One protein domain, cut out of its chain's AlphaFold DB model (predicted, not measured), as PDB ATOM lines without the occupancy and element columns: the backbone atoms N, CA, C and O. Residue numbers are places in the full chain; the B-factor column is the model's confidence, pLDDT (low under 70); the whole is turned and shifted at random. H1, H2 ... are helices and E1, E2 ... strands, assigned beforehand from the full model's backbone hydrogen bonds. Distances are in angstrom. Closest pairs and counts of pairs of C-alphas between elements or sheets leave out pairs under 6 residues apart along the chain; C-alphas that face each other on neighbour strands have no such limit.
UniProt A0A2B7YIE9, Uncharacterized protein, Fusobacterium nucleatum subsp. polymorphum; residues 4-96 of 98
ATOM      1  N   SER A   4     282.106 281.595 266.098       69.75
ATOM      2  CA  SER A   4     282.466 283.002 266.194       69.75
ATOM      3  C   SER A   4     281.214 283.878 266.342       69.75
ATOM      4  O   SER A   4     280.143 283.533 265.840       69.75
ATOM      5  N   ASP A   5     281.308 285.008 267.048       69.19
ATOM      6  CA  ASP A   5     280.133 285.838 267.378       69.19
ATOM      7  C   ASP A   5     279.307 286.249 266.143       69.19
ATOM      8  O   ASP A   5     278.093 286.453 266.235       69.19
ATOM      9  N   TRP A   6     279.933 286.297 264.962       59.31
ATOM     10  CA  TRP A   6     279.253 286.544 263.693       59.31
ATOM     11  C   TRP A   6     278.410 285.353 263.205       59.31
ATOM     12  O   TRP A   6     277.320 285.572 262.677       59.31
ATOM     13  N   GLU A   7     278.833 284.107 263.432       65.19
ATOM     14  CA  GLU A   7     278.062 282.901 263.088       65.19
ATOM     15  C   GLU A   7     276.800 282.792 263.944       65.19
ATOM     16  O   GLU A   7     275.725 282.486 263.425       65.19
ATOM     17  N   LYS A   8     276.907 283.118 265.241       70.62
ATOM     18  CA  LYS A   8     275.746 283.214 266.139       70.62
ATOM     19  C   LYS A   8     274.785 284.309 265.695       70.62
ATOM     20  O   LYS A   8     273.599 284.043 265.535       70.62
ATOM     21  N   LYS A   9     275.290 285.510 265.399       71.19
ATOM     22  CA  LYS A   9     274.459 286.630 264.935       71.19
ATOM     23  C   LYS A   9     273.756 286.315 263.609       71.19
ATOM     24  O   LYS A   9     272.587 286.652 263.437       71.19
ATOM     25  N   ALA A  10     274.436 285.621 262.695       64.31
ATOM     26  CA  ALA A  10     273.862 285.154 261.435       64.31
ATOM     27  C   ALA A  10     272.807 284.052 261.635       64.31
ATOM     28  O   ALA A  10     271.835 283.984 260.882       64.31
ATOM     29  N   ALA A  11     272.992 283.161 262.612       66.75
ATOM     30  CA  ALA A  11     272.012 282.132 262.954       66.75
ATOM     31  C   ALA A  11     270.760 282.737 263.610       66.75
ATOM     32  O   ALA A  11     269.644 282.425 263.195       66.75
ATOM     33  N   ASP A  12     270.938 283.669 264.546       71.44
ATOM     34  CA  ASP A  12     269.842 284.339 265.253       71.44
ATOM     35  C   ASP A  12     269.010 285.224 264.316       71.44
ATOM     36  O   ASP A  12     267.779 285.194 264.370       71.44
ATOM     37  N   ASN A  13     269.653 285.962 263.400       69.62
ATOM     38  CA  ASN A  13     268.930 286.712 262.369       69.62
ATOM     39  C   ASN A  13     268.141 285.772 261.452       69.62
ATOM     40  O   ASN A  13     266.974 286.041 261.177       69.62
ATOM     41  N   ARG A  14     268.729 284.648 261.022       66.88
ATOM     42  CA  ARG A  14     268.023 283.651 260.201       66.88
ATOM     43  C   ARG A  14     266.803 283.077 260.916       66.88
ATOM     44  O   ARG A  14     265.740 282.994 260.311       66.88
ATOM     45  N   GLU A  15     266.922 282.730 262.194       67.62
ATOM     46  CA  GLU A  15     265.811 282.189 262.984       67.62
ATOM     47  C   GLU A  15     264.720 283.239 263.256       67.62
ATOM     48  O   GLU A  15     263.528 282.924 263.238       67.62
ATOM     49  N   LYS A  16     265.101 284.508 263.447       68.44
ATOM     50  CA  LYS A  16     264.159 285.629 263.576       68.44
ATOM     51  C   LYS A  16     263.387 285.873 262.275       68.44
ATOM     52  O   LYS A  16     262.163 285.965 262.318       68.44
ATOM     53  N   LEU A  17     264.079 285.906 261.134       65.12
ATOM     54  CA  LEU A  17     263.470 286.062 259.807       65.12
ATOM     55  C   LEU A  17     262.568 284.860 259.476       65.12
ATOM     56  O   LEU A  17     261.453 285.023 258.997       65.12
ATOM     57  N   ARG A  18     262.965 283.633 259.831       62.88
ATOM     58  CA  ARG A  18     262.154 282.428 259.586       62.88
ATOM     59  C   ARG A  18     260.798 282.433 260.309       62.88
ATOM     60  O   ARG A  18     259.862 281.781 259.848       62.88
ATOM     61  N   LYS A  19     260.673 283.153 261.430       64.62
ATOM     62  CA  LYS A  19     259.422 283.277 262.206       64.62
ATOM     63  C   LYS A  19     258.447 284.312 261.642       64.62
ATOM     64  O   LYS A  19     257.260 284.274 261.970       64.62
ATOM     65  N   GLU A  20     258.907 285.214 260.784       65.25
ATOM     66  CA  GLU A  20     258.050 286.168 260.088       65.25
ATOM     67  C   GLU A  20     257.324 285.453 258.930       65.25
ATOM     68  O   GLU A  20     257.894 285.115 257.899       65.25
ATOM     69  N   LYS A  21     256.025 285.190 259.108       56.34
ATOM     70  CA  LYS A  21     255.161 284.408 258.195       56.34
ATOM     71  C   LYS A  21     254.942 284.999 256.782       56.34
ATOM     72  O   LYS A  21     254.093 284.492 256.055       56.34
ATOM     73  N   SER A  22     255.636 286.064 256.379       70.69
ATOM     74  CA  SER A  22     255.289 286.875 255.197       70.69
ATOM     75  C   SER A  22     256.362 286.967 254.109       70.69
ATOM     76  O   SER A  22     256.168 287.710 253.145       70.69
ATOM     77  N   PHE A  23     257.464 286.220 254.213       76.94
ATOM     78  CA  PHE A  23     258.486 286.191 253.165       76.94
ATOM     79  C   PHE A  23     257.897 285.707 251.835       76.94
ATOM     80  O   PHE A  23     257.407 284.583 251.720       76.94
ATOM     81  N   LYS A  24     257.946 286.567 250.816       84.00
ATOM     82  CA  LYS A  24     257.549 286.225 249.449       84.00
ATOM     83  C   LYS A  24     258.791 285.872 248.652       84.00
ATOM     84  O   LYS A  24     259.739 286.651 248.655       84.00
ATOM     85  N   LYS A  25     258.743 284.741 247.947       90.19
ATOM     86  CA  LYS A  25     259.757 284.366 246.959       90.19
ATOM     87  C   LYS A  25     259.737 285.338 245.788       90.19
ATOM     88  O   LYS A  25     258.668 285.730 245.321       90.19
ATOM     89  N   GLN A  26     260.920 285.705 245.335       91.06
ATOM     90  CA  GLN A  26     261.184 286.699 244.311       91.06
ATOM     91  C   GLN A  26     262.371 286.245 243.467       91.06
ATOM     92  O   GLN A  26     263.221 285.464 243.903       91.06
ATOM     93  N   HIS A  27     262.420 286.753 242.244       93.94
ATOM     94  CA  HIS A  27     263.530 286.539 241.332       93.94
ATOM     95  C   HIS A  27     263.960 287.902 240.806       93.94
ATOM     96  O   HIS A  27     263.235 288.530 240.037       93.94
ATOM     97  N   LEU A  28     265.107 288.383 241.279       92.94
ATOM     98  CA  LEU A  28     265.693 289.626 240.798       92.94
ATOM     99  C   LEU A  28     266.593 289.298 239.617       92.94
ATOM    100  O   LEU A  28     267.416 288.382 239.700       92.94
ATOM    101  N   THR A  29     266.437 290.062 238.544       94.56
ATOM    102  CA  THR A  29     267.248 289.919 237.339       94.56
ATOM    103  C   THR A  29     267.704 291.271 236.835       94.56
ATOM    104  O   THR A  29     266.897 292.196 236.724       94.56
ATOM    105  N   PHE A  30     268.980 291.384 236.486       95.19
ATOM    106  CA  PHE A  30     269.512 292.542 235.774       95.19
ATOM    107  C   PHE A  30     270.625 292.118 234.817       95.19
ATOM    108  O   PHE A  30     271.207 291.047 234.961       95.19
ATOM    109  N   THR A  31     270.906 292.965 233.832       96.88
ATOM    110  CA  THR A  31     271.910 292.706 232.794       96.88
ATOM    111  C   THR A  31     273.017 293.746 232.822       96.88
ATOM    112  O   THR A  31     272.768 294.913 233.148       96.88
ATOM    113  N   SER A  32     274.224 293.344 232.439       97.31
ATOM    114  CA  SER A  32     275.395 294.207 232.300       97.31
ATOM    115  C   SER A  32     276.223 293.773 231.094       97.31
ATOM    116  O   SER A  32     276.455 292.583 230.918       97.31
ATOM    117  N   ASN A  33     276.724 294.720 230.303       97.31
ATOM    118  CA  ASN A  33     277.623 294.417 229.176       97.31
ATOM    119  C   ASN A  33     279.059 294.076 229.625       97.31
ATOM    120  O   ASN A  33     279.921 293.778 228.806       97.31
ATOM    121  N   GLY A  34     279.330 294.137 230.930       95.75
ATOM    122  CA  GLY A  34     280.590 293.725 231.543       95.75
ATOM    123  C   GLY A  34     280.352 293.063 232.897       95.75
ATOM    124  O   GLY A  34     279.269 293.187 233.481       95.75
ATOM    125  N   LEU A  35     281.355 292.352 233.410       95.06
ATOM    126  CA  LEU A  35     281.258 291.711 234.718       95.06
ATOM    127  C   LEU A  35     281.121 292.780 235.816       95.06
ATOM    128  O   LEU A  35     281.969 293.659 235.949       95.06
ATOM    129  N   TYR A  36     280.063 292.692 236.616       95.88
ATOM    130  CA  TYR A  36     279.846 293.538 237.778       95.88
ATOM    131  C   TYR A  36     280.626 292.956 238.955       95.88
ATOM    132  O   TYR A  36     280.219 291.972 239.574       95.88
ATOM    133  N   THR A  37     281.778 293.555 239.246       93.06
ATOM    134  CA  THR A  37     282.742 293.038 240.228       93.06
ATOM    135  C   THR A  37     282.206 293.026 241.657       93.06
ATOM    136  O   THR A  37     282.588 292.161 242.443       93.06
ATOM    137  N   ASP A  38     281.271 293.921 241.979       94.69
ATOM    138  CA  ASP A  38     280.720 294.060 243.333       94.69
ATOM    139  C   ASP A  38     279.482 293.183 243.581       94.69
ATOM    140  O   ASP A  38     278.799 293.334 244.595       94.69
ATOM    141  N   PHE A  39     279.187 292.229 242.691       94.88
ATOM    142  CA  PHE A  39     278.018 291.358 242.822       94.88
ATOM    143  C   PHE A  39     277.980 290.596 244.155       94.88
ATOM    144  O   PHE A  39     276.954 290.583 244.831       94.88
ATOM    145  N   ASN A  40     279.105 290.017 244.584       93.25
ATOM    146  CA  ASN A  40     279.178 289.292 245.859       93.25
ATOM    147  C   ASN A  40     278.955 290.217 247.065       93.25
ATOM    148  O   ASN A  40     278.267 289.844 248.015       93.25
ATOM    149  N   THR A  41     279.490 291.438 247.008       93.44
ATOM    150  CA  THR A  41     279.264 292.470 248.029       93.44
ATOM    151  C   THR A  41     277.786 292.851 248.092       93.44
ATOM    152  O   THR A  41     277.215 292.961 249.175       93.44
ATOM    153  N   PHE A  42     277.128 292.976 246.939       93.69
ATOM    154  CA  PHE A  42     275.694 293.231 246.865       93.69
ATOM    155  C   PHE A  42     274.855 292.106 247.490       93.69
ATOM    156  O   PHE A  42     273.957 292.384 248.287       93.69
ATOM    157  N   LEU A  43     275.173 290.837 247.205       94.25
ATOM    158  CA  LEU A  43     274.509 289.692 247.846       94.25
ATOM    159  C   LEU A  43     274.686 289.706 249.369       94.25
ATOM    160  O   LEU A  43     273.737 289.420 250.103       94.25
ATOM    161  N   PHE A  44     275.879 290.068 249.848       91.38
ATOM    162  CA  PHE A  44     276.155 290.210 251.274       91.38
ATOM    163  C   PHE A  44     275.287 291.304 251.914       91.38
ATOM    164  O   PHE A  44     274.623 291.040 252.916       91.38
ATOM    165  N   MET A  45     275.218 292.499 251.316       90.94
ATOM    166  CA  MET A  45     274.365 293.584 251.822       90.94
ATOM    167  C   MET A  45     272.898 293.142 251.908       90.94
ATOM    168  O   MET A  45     272.269 293.299 252.957       90.94
ATOM    169  N   LEU A  46     272.365 292.507 250.856       90.38
ATOM    170  CA  LEU A  46     270.996 291.980 250.852       90.38
ATOM    171  C   LEU A  46     270.732 291.049 252.048       90.38
ATOM    172  O   LEU A  46     269.730 291.220 252.746       90.38
ATOM    173  N   GLN A  47     271.633 290.099 252.313       89.44
ATOM    174  CA  GLN A  47     271.473 289.132 253.404       89.44
ATOM    175  C   GLN A  47     271.583 289.759 254.792       89.44
ATOM    176  O   GLN A  47     270.737 289.514 255.655       89.44
ATOM    177  N   TYR A  48     272.641 290.530 255.028       85.81
ATOM    178  CA  TYR A  48     273.040 290.899 256.384       85.81
ATOM    179  C   TYR A  48     272.502 292.250 256.834       85.81
ATOM    180  O   TYR A  48     272.225 292.421 258.022       85.81
ATOM    181  N   GLU A  49     272.321 293.189 255.909       86.12
ATOM    182  CA  GLU A  49     271.849 294.539 256.228       86.12
ATOM    183  C   GLU A  49     270.339 294.664 256.032       86.12
ATOM    184  O   GLU A  49     269.659 295.315 256.825       86.12
ATOM    185  N   TYR A  50     269.799 293.981 255.020       85.12
ATOM    186  CA  TYR A  50     268.406 294.136 254.604       85.12
ATOM    187  C   TYR A  50     267.512 292.924 254.904       85.12
ATOM    188  O   TYR A  50     266.314 292.961 254.622       85.12
ATOM    189  N   GLY A  51     268.058 291.859 255.501       84.00
ATOM    190  CA  GLY A  51     267.286 290.685 255.921       84.00
ATOM    191  C   GLY A  51     266.653 289.911 254.762       84.00
ATOM    192  O   GLY A  51     265.644 289.229 254.950       84.00
ATOM    193  N   VAL A  52     267.222 290.022 253.561       88.94
ATOM    194  CA  VAL A  52     266.792 289.267 252.385       88.94
ATOM    195  C   VAL A  52     267.389 287.866 252.451       88.94
ATOM    196  O   VAL A  52     268.598 287.682 252.547       88.94
ATOM    197  N   ILE A  53     266.546 286.846 252.355       89.81
ATOM    198  CA  ILE A  53     267.005 285.459 252.289       89.81
ATOM    199  C   ILE A  53     267.375 285.170 250.836       89.81
ATOM    200  O   ILE A  53     266.510 285.245 249.972       89.81
ATOM    201  N   ILE A  54     268.637 284.854 250.549       92.38
ATOM    202  CA  ILE A  54     269.055 284.429 249.205       92.38
ATOM    203  C   ILE A  54     269.004 282.906 249.159       92.38
ATOM    204  O   ILE A  54     269.682 282.242 249.943       92.38
ATOM    205  N   ASP A  55     268.196 282.372 248.250       91.44
ATOM    206  CA  ASP A  55     268.069 280.935 248.015       91.44
ATOM    207  C   ASP A  55     269.132 280.446 247.020       91.44
ATOM    208  O   ASP A  55     269.672 279.354 247.174       91.44
ATOM    209  N   ASP A  56     269.413 281.246 245.987       94.44
ATOM    210  CA  ASP A  56     270.330 280.912 244.893       94.44
ATOM    211  C   ASP A  56     270.757 282.187 244.147       94.44
ATOM    212  O   ASP A  56     269.995 283.159 244.073       94.44
ATOM    213  N   SER A  57     271.952 282.181 243.558       95.50
ATOM    214  CA  SER A  57     272.435 283.267 242.703       95.50
ATOM    215  C   SER A  57     273.328 282.738 241.586       95.50
ATOM    216  O   SER A  57     274.282 282.010 241.859       95.50
ATOM    217  N   ILE A  58     273.052 283.142 240.347       96.56
ATOM    218  CA  ILE A  58     273.770 282.696 239.146       96.56
ATOM    219  C   ILE A  58     274.137 283.918 238.302       96.56
ATOM    220  O   ILE A  58     273.352 284.861 238.191       96.56
ATOM    221  N   ILE A  59     275.325 283.883 237.699       97.25
ATOM    222  CA  ILE A  59     275.731 284.798 236.632       97.25
ATOM    223  C   ILE A  59     275.770 283.974 235.346       97.25
ATOM    224  O   ILE A  59     276.537 283.018 235.253       97.25
ATOM    225  N   GLU A  60     274.924 284.318 234.384       97.31
ATOM    226  CA  GLU A  60     274.920 283.741 233.042       97.31
ATOM    227  C   GLU A  60     275.718 284.653 232.107       97.31
ATOM    228  O   GLU A  60     275.479 285.860 232.067       97.31
ATOM    229  N   ASP A  61     276.670 284.083 231.373       96.25
ATOM    230  CA  ASP A  61     277.425 284.769 230.324       96.25
ATOM    231  C   ASP A  61     276.914 284.293 228.960       96.25
ATOM    232  O   ASP A  61     277.030 283.112 228.626       96.25
ATOM    233  N   THR A  62     276.327 285.204 228.181       96.00
ATOM    234  CA  THR A  62     275.809 284.898 226.839       96.00
ATOM    235  C   THR A  62     276.839 285.123 225.727       96.00
ATOM    236  O   THR A  62     276.524 284.919 224.556       96.00
ATOM    237  N   GLY A  63     278.051 285.577 226.061       92.88
ATOM    238  CA  GLY A  63     279.075 286.041 225.121       92.88
ATOM    239  C   GLY A  63     278.943 287.518 224.728       92.88
ATOM    240  O   GLY A  63     279.900 288.100 224.225       92.88
ATOM    241  N   GLU A  64     277.789 288.140 224.988       92.44
ATOM    242  CA  GLU A  64     277.533 289.565 224.718       92.44
ATOM    243  C   GLU A  64     277.155 290.348 225.983       92.44
ATOM    244  O   GLU A  64     277.453 291.536 226.108       92.44
ATOM    245  N   VAL A  65     276.469 289.694 226.921       96.50
ATOM    246  CA  VAL A  65     275.937 290.310 228.136       96.50
ATOM    247  C   VAL A  65     276.010 289.306 229.282       96.50
ATOM    248  O   VAL A  65     275.766 288.114 229.112       96.50
ATOM    249  N   PHE A  66     276.284 289.819 230.478       97.88
ATOM    250  CA  PHE A  66     276.130 289.087 231.725       97.88
ATOM    251  C   PHE A  66     274.719 289.294 232.278       97.88
ATOM    252  O   PHE A  66     274.296 290.436 232.501       97.88
ATOM    253  N   ILE A  67     274.003 288.203 232.536       97.69
ATOM    254  CA  ILE A  67     272.684 288.199 233.170       97.69
ATOM    255  C   ILE A  67     272.834 287.698 234.605       97.69
ATOM    256  O   ILE A  67     273.325 286.601 234.860       97.69
ATOM    257  N   TYR A  68     272.409 288.514 235.561       97.69
ATOM    258  CA  TYR A  68     272.486 288.205 236.982       97.69
ATOM    259  C   TYR A  68     271.123 287.744 237.458       97.69
ATOM    260  O   TYR A  68     270.145 288.478 237.329       97.69
ATOM    261  N   HIS A  69     271.076 286.554 238.042       97.12
ATOM    262  CA  HIS A  69     269.883 285.937 238.598       97.12
ATOM    263  C   HIS A  69     270.038 285.804 240.105       97.12
ATOM    264  O   HIS A  69     271.005 285.211 240.578       97.12
ATOM    265  N   ILE A  70     269.077 286.322 240.867       96.12
ATOM    266  CA  ILE A  70     269.045 286.184 242.325       96.12
ATOM    267  C   ILE A  70     267.667 285.672 242.728       96.12
ATOM    268  O   ILE A  70     266.676 286.410 242.690       96.12
ATOM    269  N   LYS A  71     267.596 284.406 243.142       95.31
ATOM    270  CA  LYS A  71     266.400 283.845 243.774       95.31
ATOM    271  C   LYS A  71     266.466 284.184 245.250       95.31
ATOM    272  O   LYS A  71     267.415 283.816 245.940       95.31
ATOM    273  N   CYS A  72     265.479 284.920 245.724       92.56
ATOM    274  CA  CYS A  72     265.483 285.408 247.088       92.56
ATOM    275  C   CYS A  72     264.079 285.504 247.659       92.56
ATOM    276  O   CYS A  72     263.084 285.376 246.951       92.56
ATOM    277  N   SER A  73     263.999 285.742 248.958       90.06
ATOM    278  CA  SER A  73     262.753 285.963 249.661       90.06
ATOM    279  C   SER A  73     262.880 287.162 250.591       90.06
ATOM    280  O   SER A  73     263.840 287.267 251.355       90.06
ATOM    281  N   TYR A  74     261.886 288.049 250.565       87.00
ATOM    282  CA  TYR A  74     261.785 289.196 251.473       87.00
ATOM    283  C   TYR A  74     260.327 289.497 251.841       87.00
ATOM    284  O   TYR A  74     259.392 289.140 251.120       87.00
ATOM    285  N   ASN A  75     260.121 290.109 253.005       79.38
ATOM    286  CA  ASN A  75     258.800 290.397 253.576       79.38
ATOM    287  C   ASN A  75     258.218 291.749 253.110       79.38
ATOM    288  O   ASN A  75     257.001 291.940 253.140       79.38
ATOM    289  N   LYS A  76     259.068 292.668 252.644       80.38
ATOM    290  CA  LYS A  76     258.700 293.992 252.142       80.38
ATOM    291  C   LYS A  76     259.364 294.269 250.797       80.38
ATOM    292  O   LYS A  76     260.387 293.681 250.477       80.38
ATOM    293  N   ALA A  77     258.748 295.118 249.982       80.94
ATOM    294  CA  ALA A  77     259.175 295.319 248.603       80.94
ATOM    295  C   ALA A  77     260.572 295.959 248.514       80.94
ATOM    296  O   ALA A  77     260.722 297.154 248.748       80.94
ATOM    297  N   LEU A  78     261.559 295.171 248.077       85.75
ATOM    298  CA  LEU A  78     262.891 295.666 247.745       85.75
ATOM    299  C   LEU A  78     262.813 296.692 246.606       85.75
ATOM    300  O   LEU A  78     262.381 296.378 245.494       85.75
ATOM    301  N   LYS A  79     263.267 297.915 246.876       89.12
ATOM    302  CA  LYS A  79     263.454 298.957 245.864       89.12
ATOM    303  C   LYS A  79     264.926 299.006 245.480       89.12
ATOM    304  O   LYS A  79     265.752 299.474 246.257       89.12
ATOM    305  N   LEU A  80     265.237 298.531 244.279       90.44
ATOM    306  CA  LEU A  80     266.592 298.487 243.736       90.44
ATOM    307  C   LEU A  80     266.733 299.492 242.594       90.44
ATOM    308  O   LEU A  80     265.883 299.542 241.703       90.44
ATOM    309  N   LYS A  81     267.826 300.254 242.591       93.75
ATOM    310  CA  LYS A  81     268.224 301.092 241.461       93.75
ATOM    311  C   LYS A  81     269.531 300.575 240.869       93.75
ATOM    312  O   LYS A  81     270.502 300.354 241.587       93.75
ATOM    313  N   VAL A  82     269.530 300.377 239.553       94.88
ATOM    314  CA  VAL A  82     270.677 299.869 238.792       94.88
ATOM    315  C   VAL A  82     271.328 301.032 238.059       94.88
ATOM    316  O   VAL A  82     270.674 301.691 237.250       94.88
ATOM    317  N   TYR A  83     272.604 301.280 238.331       96.25
ATOM    318  CA  TYR A  83     273.379 302.322 237.671       96.25
ATOM    319  C   TYR A  83     274.311 301.708 236.634       96.25
ATOM    320  O   TYR A  83     275.044 300.759 236.923       96.25
ATOM    321  N   LYS A  84     274.265 302.271 235.425       97.12
ATOM    322  CA  LYS A  84     275.038 301.825 234.268       97.12
ATOM    323  C   LYS A  84     275.832 302.977 233.673       97.12
ATOM    324  O   LYS A  84     275.379 304.122 233.721       97.12
ATOM    325  N   ASP A  85     277.004 302.671 233.135       96.25
ATOM    326  CA  ASP A  85     277.781 303.611 232.331       96.25
ATOM    327  C   ASP A  85     277.215 303.727 230.900       96.25
ATOM    328  O   ASP A  85     276.200 303.114 230.552       96.25
ATOM    329  N   SER A  86     277.874 304.512 230.043       96.69
ATOM    330  CA  SER A  86     277.479 304.671 228.635       96.69
ATOM    331  C   SER A  86     277.594 303.390 227.801       96.69
ATOM    332  O   SER A  86     277.005 303.317 226.727       96.69
ATOM    333  N   ASN A  87     278.334 302.387 228.279       95.75
ATOM    334  CA  ASN A  87     278.514 301.090 227.631       95.75
ATOM    335  C   ASN A  87     277.541 300.030 228.172       95.75
ATOM    336  O   ASN A  87     277.682 298.855 227.842       95.75
ATOM    337  N   ASN A  88     276.550 300.425 228.981       95.56
ATOM    338  CA  ASN A  88     275.628 299.534 229.690       95.56
ATOM    339  C   ASN A  88     276.311 298.569 230.678       95.56
ATOM    340  O   ASN A  88     275.731 297.537 231.034       95.56
ATOM    341  N   VAL A  89     277.508 298.903 231.156       96.69
ATOM    342  CA  VAL A  89     278.177 298.177 232.236       96.69
ATOM    343  C   VAL A  89     277.613 298.666 233.563       96.69
ATOM    344  O   VAL A  89     277.612 299.864 233.854       96.69
ATOM    345  N   VAL A  90     277.100 297.739 234.368       97.50
ATOM    346  CA  VAL A  90     276.653 298.032 235.731       97.50
ATOM    347  C   VAL A  90     277.877 298.330 236.585       97.50
ATOM    348  O   VAL A  90     278.765 297.491 236.700       97.50
ATOM    349  N   TYR A  91     277.901 299.509 237.203       94.31
ATOM    350  CA  TYR A  91     278.958 299.898 238.142       94.31
ATOM    351  C   TYR A  91     278.445 300.067 239.577       94.31
ATOM    352  O   TYR A  91     279.248 300.112 240.501       94.31
ATOM    353  N   MET A  92     277.127 300.158 239.791       94.81
ATOM    354  CA  MET A  92     276.553 300.275 241.133       94.81
ATOM    355  C   MET A  92     275.116 299.753 241.194       94.81
ATOM    356  O   MET A  92     274.288 300.021 240.319       94.81
ATOM    357  N   LEU A  93     274.816 299.047 242.282       94.19
ATOM    358  CA  LEU A  93     273.471 298.675 242.700       94.19
ATOM    359  C   LEU A  93     273.156 299.382 244.016       94.19
ATOM    360  O   LEU A  93     273.874 299.213 244.997       94.19
ATOM    361  N   GLU A  94     272.084 300.166 244.040       91.69
ATOM    362  CA  GLU A  94     271.666 300.917 245.226       91.69
ATOM    363  C   GLU A  94     270.337 300.381 245.757       91.69
ATOM    364  O   GLU A  94     269.338 300.313 245.032       91.69
ATOM    365  N   ILE A  95     270.317 300.030 247.042       89.62
ATOM    366  CA  ILE A  95     269.105 299.606 247.742       89.62
ATOM    367  C   ILE A  95     268.449 300.846 248.352       89.62
ATOM    368  O   ILE A  95     268.927 301.409 249.332       89.62
ATOM    369  N   LEU A  96     267.318 301.256 247.782       86.69
ATOM    370  CA  LEU A  96     266.551 302.427 248.223       86.69
ATOM    371  C   LEU A  96     265.631 302.127 249.418       86.69
ATOM    372  O   LEU A  96     265.024 303.036 249.983       86.69
TER     373      LEU A  96
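This is residues 4 to 96 of the 98 residues of an uncharacterized protein of Fusobacterium nucleatum subsp. polymorphum (UniProt A0A2B7YIE9). What shape do the parts make? Helix H2 lies in a trough between one face of the three-stranded sheet E1-E3-E2 and the two-stranded hairpin E4-E5, which meets E1 near Ser 32. H1 lies across one end, with few contacts. What is printed? There are 93 residues with H1, E1, H2, E2, E3, E4 and E5 in that order, class mixed, both sheets antiparallel; the whole is only just compact, close to loose, with a radius of gyration of the C-alphas of 14.6 A and spans of 42 by 29 by 23 A.

Where is H1? H1, residues 5 to 19, is close but not clearly touching H2, residues 39 to 48: their closest C-alphas, Ala 10 and Tyr 48, are 7.7 A apart. In both helices each O i to N i+4 pair is within hydrogen-bond range. How is the larger sheet built? Edge strands E1, residues 24 to 32, and E2, residues 53 to 61, are antiparallel neighbours of E3, residues 66 to 74, with N 26 and O 72 at 2.7 A and N 67 and O 60 at 2.8 A; E2 and E3 form a hairpin. E1, H2 and E2 are a split strand-helix-strand unit, E3 between its strands, with a right-handed crossover; H2 on one face makes two layers, at a height of 9.1 A over the sheet. And the last strands? E4, residues 79 to 84, and E5, residues 90 to 96, form an antiparallel hairpin, with N 81 and O 94 at 2.9 A; the closest C-alphas of E1 and E5, Ser 32 and Val 90, are 5.3 A apart.

Where do the elements begin and end? C-alpha 5 is at (280.133, 285.838, 267.378) and C-alpha 96 at (266.551, 302.427, 248.223). How long are they? H1 measures 21.5 A, E1 26.0 A, E2 24.3 A and E3 24.4 A.

How large is it? The two C-alphas farthest apart, Lys 19 and Ser 86, are 43.7 A apart. Is it continuous and confident? The printed part has no cut and no long link; 15 residues are under 70 pLDDT: 4 to 7, 10 to 11 and 13 to 21.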